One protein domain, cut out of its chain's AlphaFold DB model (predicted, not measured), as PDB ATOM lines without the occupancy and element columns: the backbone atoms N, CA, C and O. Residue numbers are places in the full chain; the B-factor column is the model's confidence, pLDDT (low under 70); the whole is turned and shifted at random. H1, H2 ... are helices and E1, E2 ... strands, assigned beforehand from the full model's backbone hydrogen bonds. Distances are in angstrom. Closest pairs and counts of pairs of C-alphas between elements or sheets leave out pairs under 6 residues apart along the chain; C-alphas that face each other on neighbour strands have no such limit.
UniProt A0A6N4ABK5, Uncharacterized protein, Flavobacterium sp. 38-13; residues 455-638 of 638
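What this domain is: This is residues 455 to 638 of the 638 residues of an uncharacterized protein of Flavobacterium sp. 38-13 (UniProt A0A6N4ABK5). A strongly twisted three-stranded sheet, E1, E3 and E5, has H4, H7 and H9 over one face, with H4 lying along edge strand E1, and a small two-stranded sheet, E2 and E4, comes up beside E1. On the side of that small sheet H8 packs on H4, and H5 lies between H8 and H1. The printed part has 184 residues, with the order H1 H2 E1 H3 E2 H4 E3 H5 E4 H6 E5 H7 H8 H9, nine helices and five strands, of mixed class. The sheets, E1 - E3 - E5 and E2 - E4, are antiparallel. The whole is compact and rounded, with a radius of gyration of the C-alphas of 15.2 A and spans of 45 by 35 by 34 A.

How they stand to each other: H1, residues 463 to 472, touches H5, residues 560 to 563; the closest C-alphas, of Ile 467 and Ser 561, are 5.5 A apart. H2, residues 479 to 485, is apart from H1 and only grazes the sheet of E1, residues 489 to 496, E3, residues 537 to 544, and E5, residues 581 to 584. E1 bends by 52 degrees at residue 493. E1 and E3 are antiparallel at 155 degrees, with N 492 and O 541 2.9 A apart, within hydrogen-bond range. E3, the inner strand, and E5 are antiparallel at 159 degrees, with N 540 and O 583 at 2.9 A. H3, residues 507 to 512, is not on this sheet. E2, residues 514 to 517, and E4, residues 565 to 568, are antiparallel at 144 degrees, with N 516 and O 566 at 2.9 A. The closest C-alphas of E1 and E2, of Arg 492 and Thr 516, are 4.8 A apart. H4, residues 520 to 534, runs along the strands at a height over the sheet of 6.9 A, at 11 degrees to E1 on the local plane. H6, residues 572 to 576, only grazes the sheet. H7, residues 585 to 596, stands up from the sheet by 50 degrees and touches H4 at a shallow tilt of 30 degrees, opposite ways, the closest C-alphas being Val 524 and Ile 585 at 6.3 A. H8, residues 612 to 618, touches H4 at a shallow tilt of 28 degrees, opposite ways, closest at Ile 525 and Gly 612, C-alphas 6.1 A apart. H9, residues 624 to 636, runs slantwise to the strands, at 51 degrees to E1 on the local plane. H4, H7 and H9 lie on the same face, two layers, helices on one face of a sheet. Every O i to N i+4 pair is within hydrogen-bond range in H1, H3, H4, H6, H7, H8 and H9; H2 has 0 of 3, against 3 of 4 O i to N i+3 pairs, and H5 is too short for such a pair.

Where its parts are: H1 begins at C-alpha 463, (-35.401, -13.878, 4.117), and is 14.3 A long. E1 measures 21.3 A, H4 20.7 A, E3 23.1 A and H7 16.0 A. H9, 18.8 A long, ends at C-alpha 636, (-41.125, -15.928, 29.218).

The domain as a whole: The two C-alphas farthest apart, of Lys 456 and Ala 498, are 48.3 A apart. The printed part has no cut and ends at the chain's last residue, 638. The links E3 to H5 and H7 to H8 are long, 15 residues each; in the first, residues 553 to 554 pair antiparallel with residues 567 to 568 of E4. Mean pLDDT of the printed part is 87.0, under 70 at residues 455 to 458, 476, 507 to 511 and 638.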
ATOM      1  N   PHE A 455     -39.325 -26.509  -1.278       44.50
ATOM      2  CA  PHE A 455     -38.353 -26.685  -0.199       44.50
ATOM      3  C   PHE A 455     -38.030 -28.159   0.114       44.50
ATOM      4  O   PHE A 455     -37.233 -28.423   1.010       44.50
ATOM      5  N   LYS A 456     -38.601 -29.148  -0.594       53.00
ATOM      6  CA  LYS A 456     -38.501 -30.593  -0.270       53.00
ATOM      7  C   LYS A 456     -38.832 -30.904   1.204       53.00
ATOM      8  O   LYS A 456     -38.154 -31.703   1.849       53.00
ATOM      9  N   GLY A 457     -39.823 -30.216   1.771       55.41
ATOM     10  CA  GLY A 457     -40.185 -30.298   3.190       55.41
ATOM     11  C   GLY A 457     -39.198 -29.611   4.145       55.41
ATOM     12  O   GLY A 457     -39.307 -29.785   5.358       55.41
ATOM     13  N   LYS A 458     -38.226 -28.845   3.635       63.69
ATOM     14  CA  LYS A 458     -37.356 -28.002   4.463       63.69
ATOM     15  C   LYS A 458     -38.120 -26.769   4.939       63.69
ATOM     16  O   LYS A 458     -38.953 -26.216   4.227       63.69
ATOM     17  N   LYS A 459     -37.807 -26.333   6.159       79.88
ATOM     18  CA  LYS A 459     -38.281 -25.052   6.689       79.88
ATOM     19  C   LYS A 459     -37.553 -23.905   5.986       79.88
ATOM     20  O   LYS A 459     -36.371 -24.047   5.675       79.88
ATOM     21  N   ILE A 460     -38.240 -22.784   5.792       81.62
ATOM     22  CA  ILE A 460     -37.659 -21.530   5.305       81.62
ATOM     23  C   ILE A 460     -36.635 -21.051   6.333       81.62
ATOM     24  O   ILE A 460     -36.941 -20.937   7.524       81.62
ATOM     25  N   THR A 461     -35.409 -20.792   5.882       82.56
ATOM     26  CA  THR A 461     -34.305 -20.394   6.775       82.56
ATOM     27  C   THR A 461     -33.752 -19.014   6.478       82.56
ATOM     28  O   THR A 461     -33.108 -18.436   7.353       82.56
ATOM     29  N   ARG A 462     -34.018 -18.473   5.286       85.00
ATOM     30  CA  ARG A 462     -33.545 -17.156   4.859       85.00
ATOM     31  C   ARG A 462     -34.698 -16.222   4.482       85.00
ATOM     32  O   ARG A 462     -35.828 -16.656   4.277       85.00
ATOM     33  N   VAL A 463     -34.408 -14.925   4.420       82.12
ATOM     34  CA  VAL A 463     -35.401 -13.878   4.117       82.12
ATOM     35  C   VAL A 463     -35.771 -13.842   2.632       82.12
ATOM     36  O   VAL A 463     -36.929 -13.603   2.311       82.12
ATOM     37  N   ASP A 464     -34.825 -14.099   1.728       75.69
ATOM     38  CA  ASP A 464     -35.088 -14.235   0.288       75.69
ATOM     39  C   ASP A 464     -36.083 -15.375   0.024       75.69
ATOM     40  O   ASP A 464     -37.118 -15.158  -0.598       75.69
ATOM     41  N   GLU A 465     -35.849 -16.541   0.636       77.62
ATOM     42  CA  GLU A 465     -36.758 -17.697   0.578       77.62
ATOM     43  C   GLU A 465     -38.161 -17.372   1.121       77.62
ATOM     44  O   GLU A 465     -39.167 -17.854   0.598       77.62
ATOM     45  N   LEU A 466     -38.236 -16.555   2.177       85.12
ATOM     46  CA  LEU A 466     -39.499 -16.091   2.746       85.12
ATOM     47  C   LEU A 466     -40.239 -15.162   1.778       85.12
ATOM     48  O   LEU A 466     -41.437 -15.330   1.582       85.12
ATOM     49  N   ILE A 467     -39.549 -14.200   1.166       80.12
ATOM     50  CA  ILE A 467     -40.155 -13.269   0.205       80.12
ATOM     51  C   ILE A 467     -40.693 -14.035  -1.007       80.12
ATOM     52  O   ILE A 467     -41.844 -13.823  -1.389       80.12
ATOM     53  N   ASP A 468     -39.918 -14.968  -1.556       73.88
ATOM     54  CA  ASP A 468     -40.359 -15.810  -2.673       73.88
ATOM     55  C   ASP A 468     -41.607 -16.623  -2.307       73.88
ATOM     56  O   ASP A 468     -42.557 -16.710  -3.089       73.88
ATOM     57  N   PHE A 469     -41.641 -17.170  -1.088       80.75
ATOM     58  CA  PHE A 469     -42.806 -17.876  -0.563       80.75
ATOM     59  C   PHE A 469     -44.036 -16.964  -0.458       80.75
ATOM     60  O   PHE A 469     -45.111 -17.344  -0.920       80.75
ATOM     61  N   LEU A 470     -43.893 -15.768   0.120       84.25
ATOM     62  CA  LEU A 470     -44.994 -14.815   0.292       84.25
ATOM     63  C   LEU A 470     -45.576 -14.365  -1.053       84.25
ATOM     64  O   LEU A 470     -46.795 -14.290  -1.187       84.25
ATOM     65  N   ASN A 471     -44.722 -14.136  -2.056       78.81
ATOM     66  CA  ASN A 471     -45.137 -13.766  -3.412       78.81
ATOM     67  C   ASN A 471     -46.039 -14.825  -4.061       78.81
ATOM     68  O   ASN A 471     -46.895 -14.514  -4.885       78.81
ATOM     69  N   ALA A 472     -45.818 -16.090  -3.703       71.31
ATOM     70  CA  ALA A 472     -46.527 -17.217  -4.277       71.31
ATOM     71  C   ALA A 472     -47.875 -17.504  -3.600       71.31
ATOM     72  O   ALA A 472     -48.634 -18.289  -4.157       71.31
ATOM     73  N   ILE A 473     -48.182 -16.917  -2.431       77.69
ATOM     74  CA  ILE A 473     -49.432 -17.168  -1.691       77.69
ATOM     75  C   ILE A 473     -50.656 -16.774  -2.532       77.69
ATOM     76  O   ILE A 473     -50.692 -15.724  -3.164       77.69
ATOM     77  N   ASP A 474     -51.700 -17.600  -2.473       75.00
ATOM     78  CA  ASP A 474     -53.020 -17.308  -3.024       75.00
ATOM     79  C   ASP A 474     -54.130 -17.676  -2.027       75.00
ATOM     80  O   ASP A 474     -53.884 -18.126  -0.905       75.00
ATOM     81  N   GLU A 475     -55.384 -17.506  -2.445       75.38
ATOM     82  CA  GLU A 475     -56.543 -17.781  -1.593       75.38
ATOM     83  C   GLU A 475     -56.812 -19.266  -1.312       75.38
ATOM     84  O   GLU A 475     -57.694 -19.597  -0.519       75.38
ATOM     85  N   ASN A 476     -56.041 -20.176  -1.909       67.12
ATOM     86  CA  ASN A 476     -56.161 -21.615  -1.675       67.12
ATOM     87  C   ASN A 476     -55.254 -22.102  -0.532       67.12
ATOM     88  O   ASN A 476     -55.313 -23.278  -0.169       67.12
ATOM     89  N   VAL A 477     -54.403 -21.237   0.030       71.69
ATOM     90  CA  VAL A 477     -53.540 -21.560   1.175       71.69
ATOM     91  C   VAL A 477     -54.308 -21.385   2.481       71.69
ATOM     92  O   VAL A 477     -54.915 -20.338   2.704       71.69
ATOM     93  N   LEU A 478     -54.254 -22.376   3.375       82.94
ATOM     94  CA  LEU A 478     -54.774 -22.230   4.736       82.94
ATOM     95  C   LEU A 478     -53.723 -21.595   5.650       82.94
ATOM     96  O   LEU A 478     -52.535 -21.871   5.544       82.94
ATOM     97  N   ALA A 479     -54.138 -20.814   6.638       87.69
ATOM     98  CA  ALA A 479     -53.213 -20.247   7.618       87.69
ATOM     99  C   ALA A 479     -52.449 -21.330   8.411       87.69
ATOM    100  O   ALA A 479     -51.280 -21.149   8.739       87.69
ATOM    101  N   THR A 480     -53.061 -22.497   8.650       85.12
ATOM    102  CA  THR A 480     -52.404 -23.652   9.296       85.12
ATOM    103  C   THR A 480     -51.281 -24.267   8.473       85.12
ATOM    104  O   THR A 480     -50.457 -25.006   9.003       85.12
ATOM    105  N   ASP A 481     -51.263 -24.013   7.170       81.69
ATOM    106  CA  ASP A 481     -50.265 -24.568   6.274       81.69
ATOM    107  C   ASP A 481     -48.894 -23.882   6.439       81.69
ATOM    108  O   ASP A 481     -47.863 -24.507   6.197       81.69
ATOM    109  N   LEU A 482     -48.862 -22.649   6.954       88.00
ATOM    110  CA  LEU A 482     -47.639 -21.883   7.236       88.00
ATOM    111  C   LEU A 482     -46.647 -22.634   8.151       88.00
ATOM    112  O   LEU A 482     -45.432 -22.581   7.934       88.00
ATOM    113  N   ASP A 483     -47.151 -23.442   9.089       85.69
ATOM    114  CA  ASP A 483     -46.332 -24.286   9.971       85.69
ATOM    115  C   ASP A 483     -45.432 -25.252   9.190       85.69
ATOM    116  O   ASP A 483     -44.302 -25.536   9.602       85.69
ATOM    117  N   LYS A 484     -45.911 -25.758   8.045       80.81
ATOM    118  CA  LYS A 484     -45.186 -26.752   7.238       80.81
ATOM    119  C   LYS A 484     -43.917 -26.171   6.620       80.81
ATOM    120  O   LYS A 484     -42.981 -26.919   6.359       80.81
ATOM    121  N   VAL A 485     -43.870 -24.853   6.430       80.69
ATOM    122  CA  VAL A 485     -42.694 -24.127   5.928       80.69
ATOM    123  C   VAL A 485     -41.918 -23.416   7.043       80.69
ATOM    124  O   VAL A 485     -40.930 -22.741   6.775       80.69
ATOM    125  N   GLY A 486     -42.300 -23.615   8.309       87.88
ATOM    126  CA  GLY A 486     -41.607 -23.058   9.473       87.88
ATOM    127  C   GLY A 486     -42.036 -21.645   9.874       87.88
ATOM    128  O   GLY A 486     -41.379 -21.049  10.726       87.88
ATOM    129  N   ILE A 487     -43.124 -21.121   9.304       93.56
ATOM    130  CA  ILE A 487     -43.752 -19.870   9.739       93.56
ATOM    131  C   ILE A 487     -44.804 -20.240  10.787       93.56
ATOM    132  O   ILE A 487     -45.907 -20.647  10.445       93.56
ATOM    133  N   GLU A 488     -44.428 -20.163  12.064       95.06
ATOM    134  CA  GLU A 488     -45.242 -20.679  13.182       95.06
ATOM    135  C   GLU A 488     -46.041 -19.581  13.919       95.06
ATOM    136  O   GLU A 488     -46.945 -19.875  14.707       95.06
ATOM    137  N   VAL A 489     -45.689 -18.309  13.702       96.44
ATOM    138  CA  VAL A 489     -46.291 -17.143  14.366       96.44
ATOM    139  C   VAL A 489     -46.523 -16.031  13.349       96.44
ATOM    140  O   VAL A 489     -45.649 -15.739  12.535       96.44
ATOM    141  N   LEU A 490     -47.680 -15.380  13.453       97.69
ATOM    142  CA  LEU A 490     -48.013 -14.132  12.772       97.69
ATOM    143  C   LEU A 490     -48.214 -13.009  13.789       97.69
ATOM    144  O   LEU A 490     -48.694 -13.236  14.905       97.69
ATOM    145  N   PHE A 491     -47.897 -11.789  13.371       97.94
ATOM    146  CA  PHE A 491     -47.935 -10.595  14.203       97.94
ATOM    147  C   PHE A 491     -48.845  -9.541  13.585       97.94
ATOM    148  O   PHE A 491     -48.842  -9.330  12.373       97.94
ATOM    149  N   ARG A 492     -49.597  -8.826  14.419       95.88
ATOM    150  CA  ARG A 492     -50.404  -7.686  13.981       95.88
ATOM    151  C   ARG A 492     -50.216  -6.508  14.918       95.88
ATOM    152  O   ARG A 492     -50.605  -6.576  16.084       95.88
ATOM    153  N   GLY A 493     -49.646  -5.429  14.391       95.75
ATOM    154  CA  GLY A 493     -49.650  -4.126  15.042       95.75
ATOM    155  C   GLY A 493     -50.971  -3.426  14.808       95.75
ATOM    156  O   GLY A 493     -51.424  -3.310  13.672       95.75
ATOM    157  N   THR A 494     -51.622  -2.990  15.876       94.06
ATOM    158  CA  THR A 494     -52.907  -2.292  15.789       94.06
ATOM    159  C   THR A 494     -53.142  -1.465  17.051       94.06
ATOM    160  O   THR A 494     -52.244  -1.334  17.882       94.06
ATOM    161  N   THR A 495     -54.332  -0.896  17.214       93.81
ATOM    162  CA  THR A 495     -54.679  -0.056  18.360       93.81
ATOM    163  C   THR A 495     -55.930  -0.547  19.077       93.81
ATOM    164  O   THR A 495     -56.796  -1.225  18.508       93.81
ATOM    165  N   ARG A 496     -56.028  -0.174  20.356       91.00
ATOM    166  CA  ARG A 496     -57.280  -0.173  21.113       91.00
ATOM    167  C   ARG A 496     -57.636   1.248  21.521       91.00
ATOM    168  O   ARG A 496     -56.767   2.008  21.954       91.00
ATOM    169  N   ASN A 497     -58.915   1.583  21.408       88.88
ATOM    170  CA  ASN A 497     -59.434   2.854  21.900       88.88
ATOM    171  C   ASN A 497     -59.519   2.871  23.445       88.88
ATOM    172  O   ASN A 497     -59.158   1.897  24.112       88.88
ATOM    173  N   ALA A 498     -59.991   3.982  24.016       85.88
ATOM    174  CA  ALA A 498     -60.095   4.158  25.467       85.88
ATOM    175  C   ALA A 498     -61.026   3.128  26.136       85.88
ATOM    176  O   ALA A 498     -60.770   2.704  27.262       85.88
ATOM    177  N   GLU A 499     -62.055   2.666  25.425       86.19
ATOM    178  CA  GLU A 499     -62.988   1.625  25.872       86.19
ATOM    179  C   GLU A 499     -62.439   0.198  25.672       86.19
ATOM    180  O   GLU A 499     -63.129  -0.786  25.943       86.19
ATOM    181  N   GLY A 500     -61.203   0.057  25.183       84.31
ATOM    182  CA  GLY A 500     -60.566  -1.230  24.909       84.31
ATOM    183  C   GLY A 500     -61.036  -1.903  23.617       84.31
ATOM    184  O   GLY A 500     -60.645  -3.044  23.345       84.31
ATOM    185  N   LEU A 501     -61.843  -1.226  22.798       86.44
ATOM    186  CA  LEU A 501     -62.298  -1.726  21.505       86.44
ATOM    187  C   LEU A 501     -61.152  -1.707  20.496       86.44
ATOM    188  O   LEU A 501     -60.414  -0.734  20.369       86.44
ATOM    189  N   LEU A 502     -61.027  -2.820  19.780       88.75
ATOM    190  CA  LEU A 502     -60.018  -3.023  18.753       88.75
ATOM    191  C   LEU A 502     -60.329  -2.196  17.503       88.75
ATOM    192  O   LEU A 502     -61.479  -2.156  17.060       88.75
ATOM    193  N   PHE A 503     -59.295  -1.640  16.876       84.94
ATOM    194  CA  PHE A 503     -59.418  -1.046  15.551       84.94
ATOM    195  C   PHE A 503     -59.923  -2.065  14.514       84.94
ATOM    196  O   PHE A 503     -59.310  -3.112  14.264       84.94
ATOM    197  N   SER A 504     -61.056  -1.734  13.893       75.81
ATOM    198  CA  SER A 504     -61.787  -2.593  12.956       75.81
ATOM    199  C   SER A 504     -61.144  -2.711  11.574       75.81
ATOM    200  O   SER A 504     -61.669  -3.441  10.738       75.81
ATOM    201  N   GLY A 505     -60.025  -2.023  11.326       72.00
ATOM    202  CA  GLY A 505     -59.435  -1.916   9.994       72.00
ATOM    203  C   GLY A 505     -60.141  -0.873   9.125       72.00
ATOM    204  O   GLY A 505     -61.198  -0.349   9.485       72.00
ATOM    205  N   ASN A 506     -59.542  -0.567   7.974       73.12
ATOM    206  CA  ASN A 506     -60.189   0.246   6.944       73.12
ATOM    207  C   ASN A 506     -61.171  -0.615   6.119       73.12
ATOM    208  O   ASN A 506     -61.236  -1.835   6.286       73.12
ATOM    209  N   ALA A 507     -61.934   0.008   5.216       69.31
ATOM    210  CA  ALA A 507     -62.917  -0.703   4.392       69.31
ATOM    211  C   ALA A 507     -62.303  -1.881   3.604       69.31
ATOM    212  O   ALA A 507     -62.934  -2.928   3.486       69.31
ATOM    213  N   ASN A 508     -61.051  -1.746   3.150       63.97
ATOM    214  CA  ASN A 508     -60.341  -2.813   2.444       63.97
ATOM    215  C   ASN A 508     -59.993  -3.981   3.376       63.97
ATOM    216  O   ASN A 508     -60.206  -5.132   3.009       63.97
ATOM    217  N   THR A 509     -59.532  -3.712   4.602       69.94
ATOM    218  CA  THR A 509     -59.263  -4.754   5.608       69.94
ATOM    219  C   THR A 509     -60.521  -5.563   5.936       69.94
ATOM    220  O   THR A 509     -60.464  -6.774   6.133       69.94
ATOM    221  N   VAL A 510     -61.680  -4.904   5.986       67.31
ATOM    222  CA  VAL A 510     -62.962  -5.566   6.267       67.31
ATOM    223  C   VAL A 510     -63.453  -6.384   5.070       67.31
ATOM    224  O   VAL A 510     -64.026  -7.453   5.264       67.31
ATOM    225  N   ALA A 511     -63.237  -5.898   3.844       65.44
ATOM    226  CA  ALA A 511     -63.730  -6.535   2.625       65.44
ATOM    227  C   ALA A 511     -62.849  -7.688   2.122       65.44
ATOM    228  O   ALA A 511     -63.371  -8.643   1.548       65.44
ATOM    229  N   TYR A 512     -61.532  -7.596   2.312       70.56
ATOM    230  CA  TYR A 512     -60.569  -8.474   1.643       70.56
ATOM    231  C   TYR A 512     -59.812  -9.381   2.619       70.56
ATOM    232  O   TYR A 512     -59.622 -10.561   2.333       70.56
ATOM    233  N   GLY A 513     -59.500  -8.895   3.820       84.19
ATOM    234  CA  GLY A 513     -58.845  -9.689   4.852       84.19
ATOM    235  C   GLY A 513     -58.015  -8.836   5.802       84.19
ATOM    236  O   GLY A 513     -57.705  -7.672   5.542       84.19
ATOM    237  N   THR A 514     -57.641  -9.423   6.932       90.12
ATOM    238  CA  THR A 514     -56.853  -8.747   7.959       90.12
ATOM    239  C   THR A 514     -55.363  -8.896   7.682       90.12
ATOM    240  O   THR A 514     -54.838 -10.007   7.677       90.12
ATOM    241  N   SER A 515     -54.688  -7.760   7.503       90.75
ATOM    242  CA  SER A 515     -53.234  -7.697   7.353       90.75
ATOM    243  C   SER A 515     -52.518  -8.128   8.639       90.75
ATOM    244  O   SER A 515     -52.871  -7.705   9.751       90.75
ATOM    245  N   THR A 516     -51.522  -8.992   8.469       94.56
ATOM    246  CA  THR A 516     -50.572  -9.459   9.481       94.56
ATOM    247  C   THR A 516     -49.175  -9.502   8.863       94.56
ATOM    248  O   THR A 516     -49.031  -9.450   7.646       94.56
ATOM    249  N   SER A 517     -48.134  -9.620   9.679       96.31
ATOM    250  CA  SER A 517     -46.762  -9.811   9.212       96.31
ATOM    251  C   SER A 517     -46.172 -11.090   9.791       96.31
ATOM    252  O   SER A 517     -46.522 -11.512  10.896       96.31
ATOM    253  N   THR A 518     -45.247 -11.691   9.051       96.69
ATOM    254  CA  THR A 518     -44.363 -12.752   9.564       96.69
ATOM    255  C   THR A 518     -43.219 -12.195  10.416       96.69
ATOM    256  O   THR A 518     -42.531 -12.959  11.089       96.69
ATOM    257  N   ASP A 519     -43.040 -10.870  10.432       97.38
ATOM    258  CA  ASP A 519     -41.954 -10.177  11.117       97.38
ATOM    259  C   ASP A 519     -42.497  -9.209  12.195       97.38
ATOM    260  O   ASP A 519     -43.229  -8.258  11.882       97.38
ATOM    261  N   PRO A 520     -42.133  -9.399  13.480       97.19
ATOM    262  CA  PRO A 520     -42.571  -8.523  14.562       97.19
ATOM    263  C   PRO A 520     -42.065  -7.081  14.425       97.19
ATOM    264  O   PRO A 520     -42.743  -6.179  14.909       97.19
ATOM    265  N   ILE A 521     -40.936  -6.821  13.753       97.19
ATOM    266  CA  ILE A 521     -40.431  -5.457  13.520       97.19
ATOM    267  C   ILE A 521     -41.425  -4.668  12.669       97.19
ATOM    268  O   ILE A 521     -41.809  -3.558  13.038       97.19
ATOM    269  N   ARG A 522     -41.909  -5.268  11.573       96.25
ATOM    270  CA  ARG A 522     -42.895  -4.641  10.677       96.25
ATOM    271  C   ARG A 522     -44.213  -4.416  11.395       96.25
ATOM    272  O   ARG A 522     -44.765  -3.321  11.352       96.25
ATOM    273  N   ALA A 523     -44.686  -5.425  12.123       96.56
ATOM    274  CA  ALA A 523     -45.898  -5.289  12.917       96.56
ATOM    275  C   ALA A 523     -45.764  -4.191  13.992       96.56
ATOM    276  O   ALA A 523     -46.708  -3.436  14.206       96.56
ATOM    277  N   VAL A 524     -44.604  -4.031  14.633       97.31
ATOM    278  CA  VAL A 524     -44.381  -2.950  15.608       97.31
ATOM    279  C   VAL A 524     -44.393  -1.571  14.953       97.31
ATOM    280  O   VAL A 524     -45.056  -0.678  15.481       97.31
ATOM    281  N   ILE A 525     -43.753  -1.410  13.791       95.44
ATOM    282  CA  ILE A 525     -43.802  -0.169  12.999       95.44
ATOM    283  C   ILE A 525     -45.260   0.217  12.706       95.44
ATOM    284  O   ILE A 525     -45.672   1.326  13.046       95.44
ATOM    285  N   PHE A 526     -46.071  -0.718  12.196       92.75
ATOM    286  CA  PHE A 526     -47.493  -0.471  11.932       92.75
ATOM    287  C   PHE A 526     -48.292  -0.105  13.187       92.75
ATOM    288  O   PHE A 526     -49.151   0.776  13.148       92.75
ATOM    289  N   GLY A 527     -48.022  -0.766  14.316       93.94
ATOM    290  CA  GLY A 527     -48.694  -0.461  15.579       93.94
ATOM    291  C   GLY A 527     -48.360   0.936  16.108       93.94
ATOM    292  O   GLY A 527     -49.241   1.600  16.654       93.94
ATOM    293  N   ILE A 528     -47.119   1.396  15.931       95.06
ATOM    294  CA  ILE A 528     -46.674   2.738  16.337       95.06
ATOM    295  C   ILE A 528     -47.258   3.804  15.411       95.06
ATOM    296  O   ILE A 528     -47.788   4.797  15.904       95.06
ATOM    297  N   GLU A 529     -47.207   3.596  14.097       91.88
ATOM    298  CA  GLU A 529     -47.805   4.501  13.107       91.88
ATOM    299  C   GLU A 529     -49.313   4.652  13.352       91.88
ATOM    300  O   GLU A 529     -49.817   5.760  13.530       91.88
ATOM    301  N   SER A 530     -50.029   3.535  13.519       89.19
ATOM    302  CA  SER A 530     -51.464   3.544  13.821       89.19
ATOM    303  C   SER A 530     -51.785   4.238  15.150       89.19
ATOM    304  O   SER A 530     -52.756   4.996  15.226       89.19
ATOM    305  N   ALA A 531     -50.978   4.025  16.194       92.12
ATOM    306  CA  ALA A 531     -51.137   4.696  17.485       92.12
ATOM    307  C   ALA A 531     -50.864   6.204  17.401       92.12
ATOM    308  O   ALA A 531     -51.583   6.988  18.018       92.12
ATOM    309  N   THR A 532     -49.858   6.604  16.620       89.31
ATOM    310  CA  THR A 532     -49.467   8.006  16.433       89.31
ATOM    311  C   THR A 532     -50.572   8.782  15.720       89.31
ATOM    312  O   THR A 532     -50.996   9.823  16.214       89.31
ATOM    313  N   GLU A 533     -51.098   8.245  14.617       84.50
ATOM    314  CA  GLU A 533     -52.140   8.901  13.811       84.50
ATOM    315  C   GLU A 533     -53.497   8.967  14.528       84.50
ATOM    316  O   GLU A 533     -54.234   9.944  14.412       84.50
ATOM    317  N   SER A 534     -53.851   7.929  15.292       83.44
ATOM    318  CA  SER A 534     -55.159   7.856  15.962       83.44
ATOM    319  C   SER A 534     -55.178   8.418  17.387       83.44
ATOM    320  O   SER A 534     -56.257   8.580  17.960       83.44
ATOM    321  N   GLY A 535     -54.012   8.660  17.996       85.06
ATOM    322  CA  GLY A 535     -53.881   8.980  19.422       85.06
ATOM    323  C   GLY A 535     -54.278   7.832  20.362       85.06
ATOM    324  O   GLY A 535     -54.484   8.050  21.557       85.06
ATOM    325  N   GLN A 536     -54.435   6.613  19.839       90.50
ATOM    326  CA  GLN A 536     -54.878   5.437  20.592       90.50
ATOM    327  C   GLN A 536     -53.704   4.610  21.126       90.50
ATOM    328  O   GLN A 536     -52.548   4.785  20.742       90.50
ATOM    329  N   LYS A 537     -53.996   3.649  22.009       91.12
ATOM    330  CA  LYS A 537     -52.969   2.766  22.568       91.12
ATOM    331  C   LYS A 537     -52.580   1.691  21.551       91.12
ATOM    332  O   LYS A 537     -53.384   0.808  21.254       91.12
ATOM    333  N   GLY A 538     -51.337   1.737  21.078       95.75
ATOM    334  CA  GLY A 538     -50.751   0.700  20.229       95.75
ATOM    335  C   GLY A 538     -50.556  -0.628  20.967       95.75
ATOM    336  O   GLY A 538     -50.102  -0.666  22.117       95.75
ATOM    337  N   ILE A 539     -50.859  -1.725  20.282       96.38
ATOM    338  CA  ILE A 539     -50.725  -3.102  20.758       96.38
ATOM    339  C   ILE A 539     -50.147  -4.006  19.665       96.38
ATOM    340  O   ILE A 539     -50.349  -3.770  18.473       96.38
ATOM    341  N   LEU A 540     -49.461  -5.066  20.088       97.62
ATOM    342  CA  LEU A 540     -48.998  -6.149  19.225       97.62
ATOM    343  C   LEU A 540     -49.747  -7.435  19.575       97.62
ATOM    344  O   LEU A 540     -49.664  -7.915  20.708       97.62
ATOM    345  N   GLN A 541     -50.464  -7.988  18.600       97.31
ATOM    346  CA  GLN A 541     -51.186  -9.255  18.709       97.31
ATOM    347  C   GLN A 541     -50.398 -10.390  18.051       97.31
ATOM    348  O   GLN A 541     -49.807 -10.194  16.989       97.31
ATOM    349  N   PHE A 542     -50.429 -11.571  18.669       97.69
ATOM    350  CA  PHE A 542     -49.714 -12.766  18.222       97.69
ATOM    351  C   PHE A 542     -50.704 -13.888  17.922       97.69
ATOM    352  O   PHE A 542     -51.546 -14.231  18.763       97.69
ATOM    353  N   PHE A 543     -50.544 -14.503  16.757       96.94
ATOM    354  CA  PHE A 543     -51.363 -15.615  16.291       96.94
ATOM    355  C   PHE A 543     -50.461 -16.796  15.972       96.94
ATOM    356  O   PHE A 543     -49.463 -16.642  15.275       96.94
ATOM    357  N   LEU A 544     -50.816 -17.976  16.469       95.88
ATOM    358  CA  LEU A 544     -50.165 -19.211  16.052       95.88
ATOM    359  C   LEU A 544     -50.894 -19.741  14.825       95.88
ATOM    360  O   LEU A 544     -52.106 -19.962  14.872       95.88
ATOM    361  N   SER A 545     -50.165 -19.982  13.745       91.75
ATOM    362  CA  SER A 545     -50.721 -20.469  12.476       91.75
ATOM    363  C   SER A 545     -51.524 -21.758  12.653       91.75
ATOM    364  O   SER A 545     -52.640 -21.851  12.146       91.75
ATOM    365  N   LYS A 546     -51.055 -22.710  13.473       90.94
ATOM    366  CA  LYS A 546     -51.802 -23.944  13.817       90.94
ATOM    367  C   LYS A 546     -53.189 -23.736  14.430       90.94
ATOM    368  O   LYS A 546     -54.014 -24.653  14.391       90.94
ATOM    369  N   ASP A 547     -53.433 -22.586  15.056       92.38
ATOM    370  CA  ASP A 547     -54.704 -22.279  15.713       92.38
ATOM    371  C   ASP A 547     -55.712 -21.629  14.751       92.38
ATOM    372  O   ASP A 547     -56.911 -21.649  15.023       92.38
ATOM    373  N   LEU A 548     -55.259 -21.137  13.594       91.50
ATOM    374  CA  LEU A 548     -56.075 -20.501  12.553       91.50
ATOM    375  C   LEU A 548     -56.713 -21.539  11.607       91.50
ATOM    376  O   LEU A 548     -56.601 -21.465  10.382       91.50
ATOM    377  N   LYS A 549     -57.362 -22.558  12.180       86.06
ATOM    378  CA  LYS A 549     -57.932 -23.686  11.424       86.06
ATOM    379  C   LYS A 549     -59.041 -23.231  10.478       86.06
ATOM    380  O   LYS A 549     -59.939 -22.502  10.886       86.06
ATOM    381  N   ASN A 550     -59.015 -23.745   9.246       83.12
ATOM    382  CA  ASN A 550     -59.990 -23.458   8.184       83.12
ATOM    383  C   ASN A 550     -60.053 -21.983   7.746       83.12
ATOM    384  O   ASN A 550     -61.010 -21.586   7.084       83.12
ATOM    385  N   ILE A 551     -59.055 -21.171   8.101       87.00
ATOM    386  CA  ILE A 551     -58.958 -19.788   7.639       87.00
ATOM    387  C   ILE A 551     -58.017 -19.752   6.442       87.00
ATOM    388  O   ILE A 551     -56.881 -20.215   6.526       87.00
ATOM    389  N   HIS A 552     -58.502 -19.210   5.331       86.94
ATOM    390  CA  HIS A 552     -57.714 -19.029   4.118       86.94
ATOM    391  C   HIS A 552     -56.843 -17.773   4.205       86.94
ATOM    392  O   HIS A 552     -57.148 -16.833   4.944       86.94
ATOM    393  N   LEU A 553     -55.761 -17.750   3.439       87.69
ATOM    394  CA  LEU A 553     -54.976 -16.548   3.181       87.69
ATOM    395  C   LEU A 553     -55.543 -15.802   1.965       87.69
ATOM    396  O   LEU A 553     -56.513 -16.243   1.345       87.69
ATOM    397  N   GLN A 554     -54.970 -14.653   1.639       82.88
ATOM    398  CA  GLN A 554     -55.237 -13.927   0.403       82.88
ATOM    399  C   GLN A 554     -53.920 -13.675  -0.338       82.88
ATOM    400  O   GLN A 554     -52.855 -13.626   0.276       82.88
ATOM    401  N   ALA A 555     -54.013 -13.526  -1.663       78.56
ATOM    402  CA  ALA A 555     -52.884 -13.144  -2.499       78.56
ATOM    403  C   ALA A 555     -52.212 -11.848  -1.994       78.56
ATOM    404  O   ALA A 555     -52.917 -10.935  -1.544       78.56
ATOM    405  N   PRO A 556     -50.872 -11.760  -2.070       76.50
ATOM    406  CA  PRO A 556     -50.118 -10.627  -1.553       76.50
ATOM    407  C   PRO A 556     -50.445  -9.328  -2.297       76.50
ATOM    408  O   PRO A 556     -50.734  -9.317  -3.496       76.50
ATOM    409  N   ASN A 557     -50.341  -8.203  -1.589       75.62
ATOM    410  CA  ASN A 557     -50.369  -6.875  -2.202       75.62
ATOM    411  C   ASN A 557     -48.967  -6.500  -2.738       75.62
ATOM    412  O   ASN A 557     -47.984  -7.094  -2.326       75.62
ATOM    413  N   PHE A 558     -48.821  -5.485  -3.596       75.81
ATOM    414  CA  PHE A 558     -47.528  -5.113  -4.219       75.81
ATOM    415  C   PHE A 558     -46.373  -4.739  -3.254       75.81
ATOM    416  O   PHE A 558     -45.227  -4.620  -3.686       75.81
ATOM    417  N   ARG A 559     -46.649  -4.526  -1.963       74.69
ATOM    418  CA  ARG A 559     -45.697  -4.181  -0.892       74.69
ATOM    419  C   ARG A 559     -45.320  -5.364  -0.001       74.69
ATOM    420  O   ARG A 559     -44.512  -5.178   0.910       74.69
ATOM    421  N   PHE A 560     -45.832  -6.568  -0.265       79.88
ATOM    422  CA  PHE A 560     -45.639  -7.745   0.591       79.88
ATOM    423  C   PHE A 560     -44.167  -8.010   0.947       79.88
ATOM    424  O   PHE A 560     -43.868  -8.385   2.074       79.88
ATOM    425  N   SER A 561     -43.229  -7.777   0.022       81.75
ATOM    426  CA  SER A 561     -41.796  -8.014   0.237       81.75
ATOM    427  C   SER A 561     -41.151  -7.006   1.194       81.75
ATOM    428  O   SER A 561     -40.146  -7.312   1.840       81.75
ATOM    429  N   LYS A 562     -41.727  -5.804   1.319       84.75
ATOM    430  CA  LYS A 562     -41.300  -4.772   2.277       84.75
ATOM    431  C   LYS A 562     -41.882  -5.042   3.663       84.75
ATOM    432  O   LYS A 562     -41.166  -4.970   4.661       84.75
ATOM    433  N   GLU A 563     -43.165  -5.384   3.691       88.56
ATOM    434  CA  GLU A 563     -43.983  -5.547   4.898       88.56
ATOM    435  C   GLU A 563     -43.882  -6.963   5.504       88.56
ATOM    436  O   GLU A 563     -44.302  -7.196   6.641       88.56
ATOM    437  N   LEU A 564     -43.310  -7.909   4.746       92.69
ATOM    438  CA  LEU A 564     -43.371  -9.354   4.999       92.69
ATOM    439  C   LEU A 564     -44.801  -9.803   5.345       92.69
ATOM    440  O   LEU A 564     -45.029 -10.566   6.290       92.69
ATOM    441  N   GLU A 565     -45.750  -9.244   4.587       92.38
ATOM    442  CA  GLU A 565     -47.185  -9.284   4.858       92.38
ATOM    443  C   GLU A 565     -47.794 -10.641   4.503       92.38
ATOM    444  O   GLU A 565     -47.508 -11.227   3.458       92.38
ATOM    445  N   ILE A 566     -48.703 -11.093   5.365       91.94
ATOM    446  CA  ILE A 566     -49.689 -12.127   5.078       91.94
ATOM    447  C   ILE A 566     -51.074 -11.558   5.373       91.94
ATOM    448  O   ILE A 566     -51.360 -11.123   6.492       91.94
ATOM    449  N   ILE A 567     -51.961 -11.621   4.385       91.44
ATOM    450  CA  ILE A 567     -53.361 -11.244   4.558       91.44
ATOM    451  C   ILE A 567     -54.156 -12.495   4.933       91.44
ATOM    452  O   ILE A 567     -54.222 -13.464   4.175       91.44
ATOM    453  N   VAL A 568     -54.772 -12.477   6.111       92.06
ATOM    454  CA  VAL A 568     -55.625 -13.563   6.602       92.06
ATOM    455  C   VAL A 568     -57.077 -13.246   6.232       92.06
ATOM    456  O   VAL A 568     -57.592 -12.199   6.625       92.06
ATOM    457  N   LYS A 569     -57.763 -14.129   5.496       90.44
ATOM    458  CA  LYS A 569     -59.109 -13.918   4.916       90.44
ATOM    459  C   LYS A 569     -60.230 -14.033   5.963       90.44
ATOM    460  O   LYS A 569     -61.111 -14.883   5.889       90.44
ATOM    461  N   THR A 570     -60.169 -13.179   6.975       88.56
ATOM    462  CA  THR A 570     -61.167 -12.980   8.035       88.56
ATOM    463  C   THR A 570     -61.094 -11.525   8.504       88.56
ATOM    464  O   THR A 570     -60.090 -10.841   8.273       88.56
ATOM    465  N   ASN A 571     -62.144 -11.022   9.152       87.38
ATOM    466  CA  ASN A 571     -62.149  -9.651   9.657       87.38
ATOM    467  C   ASN A 571     -61.333  -9.512  10.963       87.38
ATOM    468  O   ASN A 571     -61.127 -10.494  11.684       87.38
ATOM    469  N   PRO A 572     -60.907  -8.287  11.334       88.44
ATOM    470  CA  PRO A 572     -60.044  -8.081  12.498       88.44
ATOM    471  C   PRO A 572     -60.603  -8.572  13.832       88.44
ATOM    472  O   PRO A 572     -59.841  -8.972  14.718       88.44
ATOM    473  N   LYS A 573     -61.928  -8.521  13.995       86.62
ATOM    474  CA  LYS A 573     -62.608  -8.925  15.227       86.62
ATOM    475  C   LYS A 573     -62.602 -10.445  15.376       86.62
ATOM    476  O   LYS A 573     -62.298 -10.939  16.458       86.62
ATOM    477  N   GLU A 574     -62.896 -11.163  14.299       89.00
ATOM    478  CA  GLU A 574     -62.814 -12.622  14.236       89.00
ATOM    479  C   GLU A 574     -61.378 -13.103  14.416       89.00
ATOM    480  O   GLU A 574     -61.138 -13.938  15.287       89.00
ATOM    481  N   LEU A 575     -60.411 -12.521  13.697       92.31
ATOM    482  CA  LEU A 575     -58.999 -12.873  13.870       92.31
ATOM    483  C   LEU A 575     -58.557 -12.686  15.324       92.31
ATOM    484  O   LEU A 575     -57.890 -13.546  15.892       92.31
ATOM    485  N   SER A 576     -58.995 -11.597  15.962       91.19
ATOM    486  CA  SER A 576     -58.622 -11.293  17.345       91.19
ATOM    487  C   SER A 576     -59.141 -12.299  18.374       91.19
ATOM    488  O   SER A 576     -58.618 -12.348  19.486       91.19
ATOM    489  N   SER A 577     -60.126 -13.129  18.027       91.50
ATOM    490  CA  SER A 577     -60.557 -14.237  18.890       91.50
ATOM    491  C   SER A 577     -59.515 -15.364  18.990       91.50
ATOM    492  O   SER A 577     -59.555 -16.147  19.937       91.50
ATOM    493  N   PHE A 578     -58.546 -15.411  18.067       93.25
ATOM    494  CA  PHE A 578     -57.454 -16.390  18.036       93.25
ATOM    495  C   PHE A 578     -56.156 -15.892  18.691       93.25
ATOM    496  O   PHE A 578     -55.157 -16.616  18.695       93.25
ATOM    497  N   VAL A 579     -56.147 -14.671  19.240       93.69
ATOM    498  CA  VAL A 579     -54.960 -14.083  19.878       93.69
ATOM    499  C   VAL A 579     -54.483 -14.972  21.016       93.69
ATOM    500  O   VAL A 579     -55.232 -15.277  21.945       93.69
ATOM    501  N   LYS A 580     -53.207 -15.358  20.973       89.25
ATOM    502  CA  LYS A 580     -52.565 -16.068  22.087       89.25
ATOM    503  C   LYS A 580     -51.991 -15.114  23.107       89.25
ATOM    504  O   LYS A 580     -52.116 -15.329  24.308       89.25
ATOM    505  N   ILE A 581     -51.347 -14.066  22.612       92.44
ATOM    506  CA  ILE A 581     -50.672 -13.066  23.418       92.44
ATOM    507  C   ILE A 581     -50.947 -11.708  22.793       92.44
ATOM    508  O   ILE A 581     -50.902 -11.548  21.579       92.44
ATOM    509  N   GLU A 582     -51.221 -10.733  23.648       94.75
ATOM    510  CA  GLU A 582     -51.241  -9.319  23.299       94.75
ATOM    511  C   GLU A 582     -50.331  -8.573  24.275       94.75
ATOM    512  O   GLU A 582     -50.383  -8.840  25.483       94.75
ATOM    513  N   ILE A 583     -49.477  -7.683  23.770       95.94
ATOM    514  CA  ILE A 583     -48.623  -6.811  24.591       95.94
ATOM    515  C   ILE A 583     -48.711  -5.357  24.109       95.94
ATOM    516  O   ILE A 583     -49.018  -5.121  22.936       95.94
ATOM    517  N   PRO A 584     -48.442  -4.372  24.982       96.12
ATOM    518  CA  PRO A 584     -48.287  -2.981  24.567       96.12
ATOM    519  C   PRO A 584     -47.178  -2.821  23.522       96.12
ATOM    520  O   PRO A 584     -46.123  -3.449  23.628       96.12
ATOM    521  N   ILE A 585     -47.387  -1.938  22.539       96.62
ATOM    522  CA  ILE A 585     -46.411  -1.731  21.457       96.62
ATOM    523  C   ILE A 585     -45.055  -1.237  21.978       96.62
ATOM    524  O   ILE A 585     -44.018  -1.599  21.436       96.62
ATOM    525  N   GLU A 586     -45.051  -0.470  23.072       95.12
ATOM    526  CA  GLU A 586     -43.833   0.045  23.707       95.12
ATOM    527  C   GLU A 586     -42.972  -1.071  24.316       95.12
ATOM    528  O   GLU A 586     -41.745  -1.004  24.258       95.12
ATOM    529  N   ASP A 587     -43.598  -2.114  24.863       96.31
ATOM    530  CA  ASP A 587     -42.874  -3.257  25.424       96.31
ATOM    531  C   ASP A 587     -42.305  -4.126  24.297       96.31
ATOM    532  O   ASP A 587     -41.143  -4.529  24.349       96.31
ATOM    533  N   ALA A 588     -43.079  -4.326  23.223       96.94
ATOM    534  CA  ALA A 588     -42.604  -4.990  22.009       96.94
ATOM    535  C   ALA A 588     -41.399  -4.258  21.389       96.94
ATOM    536  O   ALA A 588     -40.405  -4.886  21.027       96.94
ATOM    537  N   ARG A 589     -41.466  -2.922  21.316       96.62
ATOM    538  CA  ARG A 589     -40.410  -2.042  20.798       96.62
ATOM    539  C   ARG A 589     -39.107  -2.176  21.590       96.62
ATOM    540  O   ARG A 589     -38.041  -2.307  20.993       96.62
ATOM    541  N   LYS A 590     -39.183  -2.175  22.926       96.12
ATOM    542  CA  LYS A 590     -38.012  -2.380  23.798       96.12
ATOM    543  C   LYS A 590     -37.393  -3.757  23.587       96.12
ATOM    544  O   LYS A 590     -36.183  -3.843  23.405       96.12
ATOM    545  N   LEU A 591     -38.219  -4.800  23.537       96.31
ATOM    546  CA  LEU A 591     -37.745  -6.167  23.347       96.31
ATOM    547  C   LEU A 591     -37.066  -6.364  21.981       96.31
ATOM    548  O   LEU A 591     -36.046  -7.041  21.895       96.31
ATOM    549  N   ILE A 592     -37.578  -5.733  20.918       96.88
ATOM    550  CA  ILE A 592     -36.914  -5.726  19.603       96.88
ATOM    551  C   ILE A 592     -35.516  -5.105  19.694       96.88
ATOM    552  O   ILE A 592     -34.564  -5.674  19.165       96.88
ATOM    553  N   ASN A 593     -35.370  -3.970  20.381       95.56
ATOM    554  CA  ASN A 593     -34.062  -3.340  20.553       95.56
ATOM    555  C   ASN A 593     -33.117  -4.222  21.389       95.56
ATOM    556  O   ASN A 593     -31.938  -4.368  21.072       95.56
ATOM    557  N   GLU A 594     -33.625  -4.873  22.436       95.56
ATOM    558  CA  GLU A 594     -32.835  -5.789  23.262       95.56
ATOM    559  C   GLU A 594     -32.304  -6.984  22.459       95.56
ATOM    560  O   GLU A 594     -31.096  -7.252  22.519       95.56
ATOM    561  N   LEU A 595     -33.170  -7.645  21.684       94.56
ATOM    562  CA  LEU A 595     -32.849  -8.867  20.937       94.56
ATOM    563  C   LEU A 595     -32.084  -8.603  19.638       94.56
ATOM    564  O   LEU A 595     -31.116  -9.304  19.349       94.56
ATOM    565  N   TYR A 596     -32.488  -7.591  18.871       94.81
ATOM    566  CA  TYR A 596     -32.017  -7.384  17.495       94.81
ATOM    567  C   TYR A 596     -31.218  -6.097  17.304       94.81
ATOM    568  O   TYR A 596     -30.729  -5.848  16.210       94.81
ATOM    569  N   LYS A 597     -31.064  -5.270  18.347       94.69
ATOM    570  CA  LYS A 597     -30.376  -3.964  18.270       94.69
ATOM    571  C   LYS A 597     -30.988  -3.016  17.230       94.69
ATOM    572  O   LYS A 597     -30.302  -2.146  16.702       94.69
ATOM    573  N   VAL A 598     -32.286  -3.176  16.962       92.88
ATOM    574  CA  VAL A 598     -33.067  -2.304  16.079       92.88
ATOM    575  C   VAL A 598     -33.813  -1.283  16.933       92.88
ATOM    576  O   VAL A 598     -34.730  -1.638  17.676       92.88
ATOM    577  N   ASP A 599     -33.428  -0.008  16.829       91.19
ATOM    578  CA  ASP A 599     -34.118   1.087  17.514       91.19
ATOM    579  C   ASP A 599     -35.246   1.641  16.637       91.19
ATOM    580  O   ASP A 599     -35.013   2.311  15.631       91.19
ATOM    581  N   ILE A 600     -36.486   1.326  17.009       93.12
ATOM    582  CA  ILE A 600     -37.683   1.829  16.329       93.12
ATOM    583  C   ILE A 600     -38.157   3.098  17.065       93.12
ATOM    584  O   ILE A 600     -38.281   3.063  18.301       93.12
ATOM    585  N   PRO A 601     -38.463   4.203  16.350       92.19
ATOM    586  CA  PRO A 601     -38.971   5.438  16.948       92.19
ATOM    587  C   PRO A 601     -40.244   5.226  17.774       92.19
ATOM    588  O   PRO A 601     -41.051   4.355  17.475       92.19
ATOM    589  N   LYS A 602     -40.467   6.059  18.798       92.56
ATOM    590  CA  LYS A 602     -41.679   5.996  19.646       92.56
ATOM    591  C   LYS A 602     -42.950   6.507  18.961       92.56
ATOM    592  O   LYS A 602     -44.045   6.196  19.416       92.56
ATOM    593  N   SER A 603     -42.795   7.318  17.921       92.06
ATOM    594  CA  SER A 603     -43.875   7.918  17.142       92.06
ATOM    595  C   SER A 603     -43.464   7.951  15.680       92.06
ATOM    596  O   SER A 603     -42.318   8.296  15.385       92.06
ATOM    597  N   ILE A 604     -44.385   7.611  14.786       90.06
ATOM    598  CA  ILE A 604     -44.163   7.559  13.339       90.06
ATOM    599  C   ILE A 604     -45.324   8.303  12.686       90.06
ATOM    600  O   ILE A 604     -46.473   7.915  12.880       90.06
ATOM    601  N   TYR A 605     -45.021   9.362  11.938       84.12
ATOM    602  CA  TYR A 605     -46.013  10.153  11.208       84.12
ATOM    603  C   TYR A 605     -45.934   9.828   9.719       84.12
ATOM    604  O   TYR A 605     -44.836   9.754   9.162       84.12
ATOM    605  N   VAL A 606     -47.081   9.688   9.053       76.12
ATOM    606  CA  VAL A 606     -47.142   9.294   7.629       76.12
ATOM    607  C   VAL A 606     -46.386  10.282   6.724       76.12
ATOM    608  O   VAL A 606     -45.748   9.884   5.748       76.12
ATOM    609  N   ASN A 607     -46.410  11.572   7.077       76.44
ATOM    610  CA  ASN A 607     -45.828  12.665   6.291       76.44
ATOM    611  C   ASN A 607     -44.356  12.988   6.635       76.44
ATOM    612  O   ASN A 607     -43.823  13.981   6.142       76.44
ATOM    613  N   ASP A 608     -43.702  12.193   7.487       77.44
ATOM    614  CA  ASP A 608     -42.291  12.377   7.855       77.44
ATOM    615  C   ASP A 608     -41.358  11.684   6.836       77.44
ATOM    616  O   ASP A 608     -41.671  10.584   6.371       77.44
ATOM    617  N   PRO A 609     -40.190  12.262   6.496       72.38
ATOM    618  CA  PRO A 609     -39.116  11.545   5.803       72.38
ATOM    619  C   PRO A 609     -38.753  10.174   6.405       72.38
ATOM    620  O   PRO A 609     -38.363   9.276   5.664       72.38
ATOM    621  N   ASN A 610     -38.915   9.992   7.721       75.50
ATOM    622  CA  ASN A 610     -38.716   8.727   8.437       75.50
ATOM    623  C   ASN A 610     -40.041   7.992   8.733       75.50
ATOM    624  O   ASN A 610     -40.210   7.412   9.809       75.50
ATOM    625  N   ASN A 611     -41.006   8.042   7.811       81.38
ATOM    626  CA  ASN A 611     -42.293   7.354   7.958       81.38
ATOM    627  C   ASN A 611     -42.165   5.816   7.990       81.38
ATOM    628  O   ASN A 611     -41.089   5.238   7.805       81.38
ATOM    629  N   GLY A 612     -43.292   5.133   8.214       82.94
ATOM    630  CA  GLY A 612     -43.335   3.673   8.332       82.94
ATOM    631  C   GLY A 612     -42.725   2.953   7.127       82.94
ATOM    632  O   GLY A 612     -41.999   1.975   7.298       82.94
ATOM    633  N   LEU A 613     -42.931   3.473   5.911       82.94
ATOM    634  CA  LEU A 613     -42.360   2.898   4.692       82.94
ATOM    635  C   LEU A 613     -40.830   2.982   4.682       82.94
ATOM    636  O   LEU A 613     -40.172   1.971   4.425       82.94
ATOM    637  N   TYR A 614     -40.270   4.150   5.008       84.12
ATOM    638  CA  TYR A 614     -38.823   4.332   5.110       84.12
ATOM    639  C   TYR A 614     -38.210   3.374   6.138       84.12
ATOM    640  O   TYR A 614     -37.210   2.708   5.862       84.12
ATOM    641  N   LEU A 615     -38.836   3.239   7.309       86.94
ATOM    642  CA  LEU A 615     -38.362   2.331   8.354       86.94
ATOM    643  C   LEU A 615     -38.421   0.866   7.907       86.94
ATOM    644  O   LEU A 615     -37.479   0.117   8.153       86.94
ATOM    645  N   MET A 616     -39.472   0.437   7.205       86.50
ATOM    646  CA  MET A 616     -39.583  -0.941   6.706       86.50
ATOM    647  C   MET A 616     -38.529  -1.294   5.645       86.50
ATOM    648  O   MET A 616     -38.103  -2.454   5.569       86.50
ATOM    649  N   GLU A 617     -38.092  -0.313   4.853       84.44
ATOM    650  CA  GLU A 617     -37.025  -0.467   3.858       84.44
ATOM    651  C   GLU A 617     -35.633  -0.534   4.490       84.44
ATOM    652  O   GLU A 617     -34.801  -1.318   4.032       84.44
ATOM    653  N   ASN A 618     -35.398   0.239   5.554       83.88
ATOM    654  CA  ASN A 618     -34.067   0.443   6.131       83.88
ATOM    655  C   ASN A 618     -33.805  -0.342   7.430       83.88
ATOM    656  O   ASN A 618     -32.708  -0.269   7.978       83.88
ATOM    657  N   THR A 619     -34.780  -1.107   7.928       87.56
ATOM    658  CA  THR A 619     -34.603  -2.003   9.085       87.56
ATOM    659  C   THR A 619     -34.378  -3.450   8.652       87.56
ATOM    660  O   THR A 619     -34.931  -3.912   7.649       87.56
ATOM    661  N   GLU A 620     -33.585  -4.198   9.424       87.94
ATOM    662  CA  GLU A 620     -33.308  -5.617   9.167       87.94
ATOM    663  C   GLU A 620     -34.602  -6.439   9.136       87.94
ATOM    664  O   GLU A 620     -35.467  -6.258   9.990       87.94
ATOM    665  N   LYS A 621     -34.743  -7.324   8.143       94.44
ATOM    666  CA  LYS A 621     -35.858  -8.276   8.010       94.44
ATOM    667  C   LYS A 621     -35.533  -9.559   8.766       94.44
ATOM    668  O   LYS A 621     -34.460 -10.123   8.565       94.44
ATOM    669  N   LEU A 622     -36.463 -10.044   9.583       95.69
ATOM    670  CA  LEU A 622     -36.244 -11.259  10.367       95.69
ATOM    671  C   LEU A 622     -36.609 -12.529   9.591       95.69
ATOM    672  O   LEU A 622     -37.576 -12.577   8.833       95.69
ATOM    673  N   THR A 623     -35.847 -13.596   9.825       94.88
ATOM    674  CA  THR A 623     -36.203 -14.955   9.384       94.88
ATOM    675  C   THR A 623     -37.352 -15.524  10.231       94.88
ATOM    676  O   THR A 623     -37.516 -15.118  11.388       94.88
ATOM    677  N   PRO A 624     -38.095 -16.545   9.750       94.88
ATOM    678  CA  PRO A 624     -39.145 -17.192  10.549       94.88
ATOM    679  C   PRO A 624     -38.646 -17.729  11.901       94.88
ATOM    680  O   PRO A 624     -39.359 -17.691  12.904       94.88
ATOM    681  N   LYS A 625     -37.384 -18.176  11.959       94.81
ATOM    682  CA  LYS A 625     -36.747 -18.640  13.198       94.81
ATOM    683  C   LYS A 625     -36.551 -17.506  14.211       94.81
ATOM    684  O   LYS A 625     -36.853 -17.711  15.384       94.81
ATOM    685  N   GLN A 626     -36.063 -16.345  13.771       96.62
ATOM    686  CA  GLN A 626     -35.900 -15.164  14.631       96.62
ATOM    687  C   GLN A 626     -37.268 -14.634  15.084       96.62
ATOM    688  O   GLN A 626     -37.485 -14.386  16.265       96.62
ATOM    689  N   ALA A 627     -38.249 -14.563  14.185       96.94
ATOM    690  CA  ALA A 627     -39.609 -14.173  14.550       96.94
ATOM    691  C   ALA A 627     -40.213 -15.094  15.636       96.94
ATOM    692  O   ALA A 627     -40.802 -14.626  16.615       96.94
ATOM    693  N   LEU A 628     -39.996 -16.409  15.531       96.00
ATOM    694  CA  LEU A 628     -40.395 -17.373  16.559       96.00
ATOM    695  C   LEU A 628     -39.633 -17.190  17.887       96.00
ATOM    696  O   LEU A 628     -40.203 -17.419  18.955       96.00
ATOM    697  N   GLU A 629     -38.359 -16.803  17.846       96.62
ATOM    698  CA  GLU A 629     -37.564 -16.480  19.038       96.62
ATOM    699  C   GLU A 629     -38.140 -15.273  19.783       96.62
ATOM    700  O   GLU A 629     -38.374 -15.368  20.986       96.62
ATOM    701  N   PHE A 630     -38.504 -14.207  19.063       97.19
ATOM    702  CA  PHE A 630     -39.199 -13.056  19.648       97.19
ATOM    703  C   PHE A 630     -40.473 -13.480  20.394       97.19
ATOM    704  O   PHE A 630     -40.670 -13.118  21.553       97.19
ATOM    705  N   TYR A 631     -41.315 -14.314  19.776       96.31
ATOM    706  CA  TYR A 631     -42.510 -14.852  20.434       96.31
ATOM    707  C   TYR A 631     -42.185 -15.656  21.706       96.31
ATOM    708  O   TYR A 631     -42.866 -15.506  22.723       96.31
ATOM    709  N   LYS A 632     -41.141 -16.493  21.677       95.38
ATOM    710  CA  LYS A 632     -40.717 -17.292  22.839       95.38
ATOM    711  C   LYS A 632     -40.228 -16.424  23.995       95.38
ATOM    712  O   LYS A 632     -40.535 -16.749  25.138       95.38
ATOM    713  N   GLU A 633     -39.508 -15.342  23.721       95.81
ATOM    714  CA  GLU A 633     -39.082 -14.402  24.764       95.81
ATOM    715  C   GLU A 633     -40.272 -13.650  25.366       95.81
ATOM    716  O   GLU A 633     -40.374 -13.544  26.585       95.81
ATOM    717  N   VAL A 634     -41.249 -13.243  24.550       93.50
ATOM    718  CA  VAL A 634     -42.487 -12.628  25.059       93.50
ATOM    719  C   VAL A 634     -43.255 -13.572  25.988       93.50
ATOM    720  O   VAL A 634     -43.780 -13.121  27.004       93.50
ATOM    721  N   ILE A 635     -43.315 -14.873  25.678       91.31
ATOM    722  CA  ILE A 635     -43.939 -15.865  26.570       91.31
ATOM    723  C   ILE A 635     -43.228 -15.921  27.922       91.31
ATOM    724  O   ILE A 635     -43.902 -16.048  28.933       91.31
ATOM    725  N   LYS A 636     -41.892 -15.846  27.962       88.19
ATOM    726  CA  LYS A 636     -41.125 -15.928  29.218       88.19
ATOM    727  C   LYS A 636     -41.314 -14.710  30.122       88.19
ATOM    728  O   LYS A 636     -41.098 -14.814  31.324       88.19
ATOM    729  N   LEU A 637     -41.651 -13.561  29.538       78.38
ATOM    730  CA  LEU A 637     -41.878 -12.303  30.253       78.38
ATOM    731  C   LEU A 637     -43.288 -12.199  30.863       78.38
ATOM    732  O   LEU A 637     -43.558 -11.241  31.588       78.38
ATOM    733  N   LYS A 638     -44.178 -13.152  30.565       61.38
ATOM    734  CA  LYS A 638     -45.524 -13.277  31.138       61.38
ATOM    735  C   LYS A 638     -45.602 -14.472  32.075       61.38
ATOM    736  O   LYS A 638     -46.367 -14.355  33.058       61.38
TER     737      LYS A 638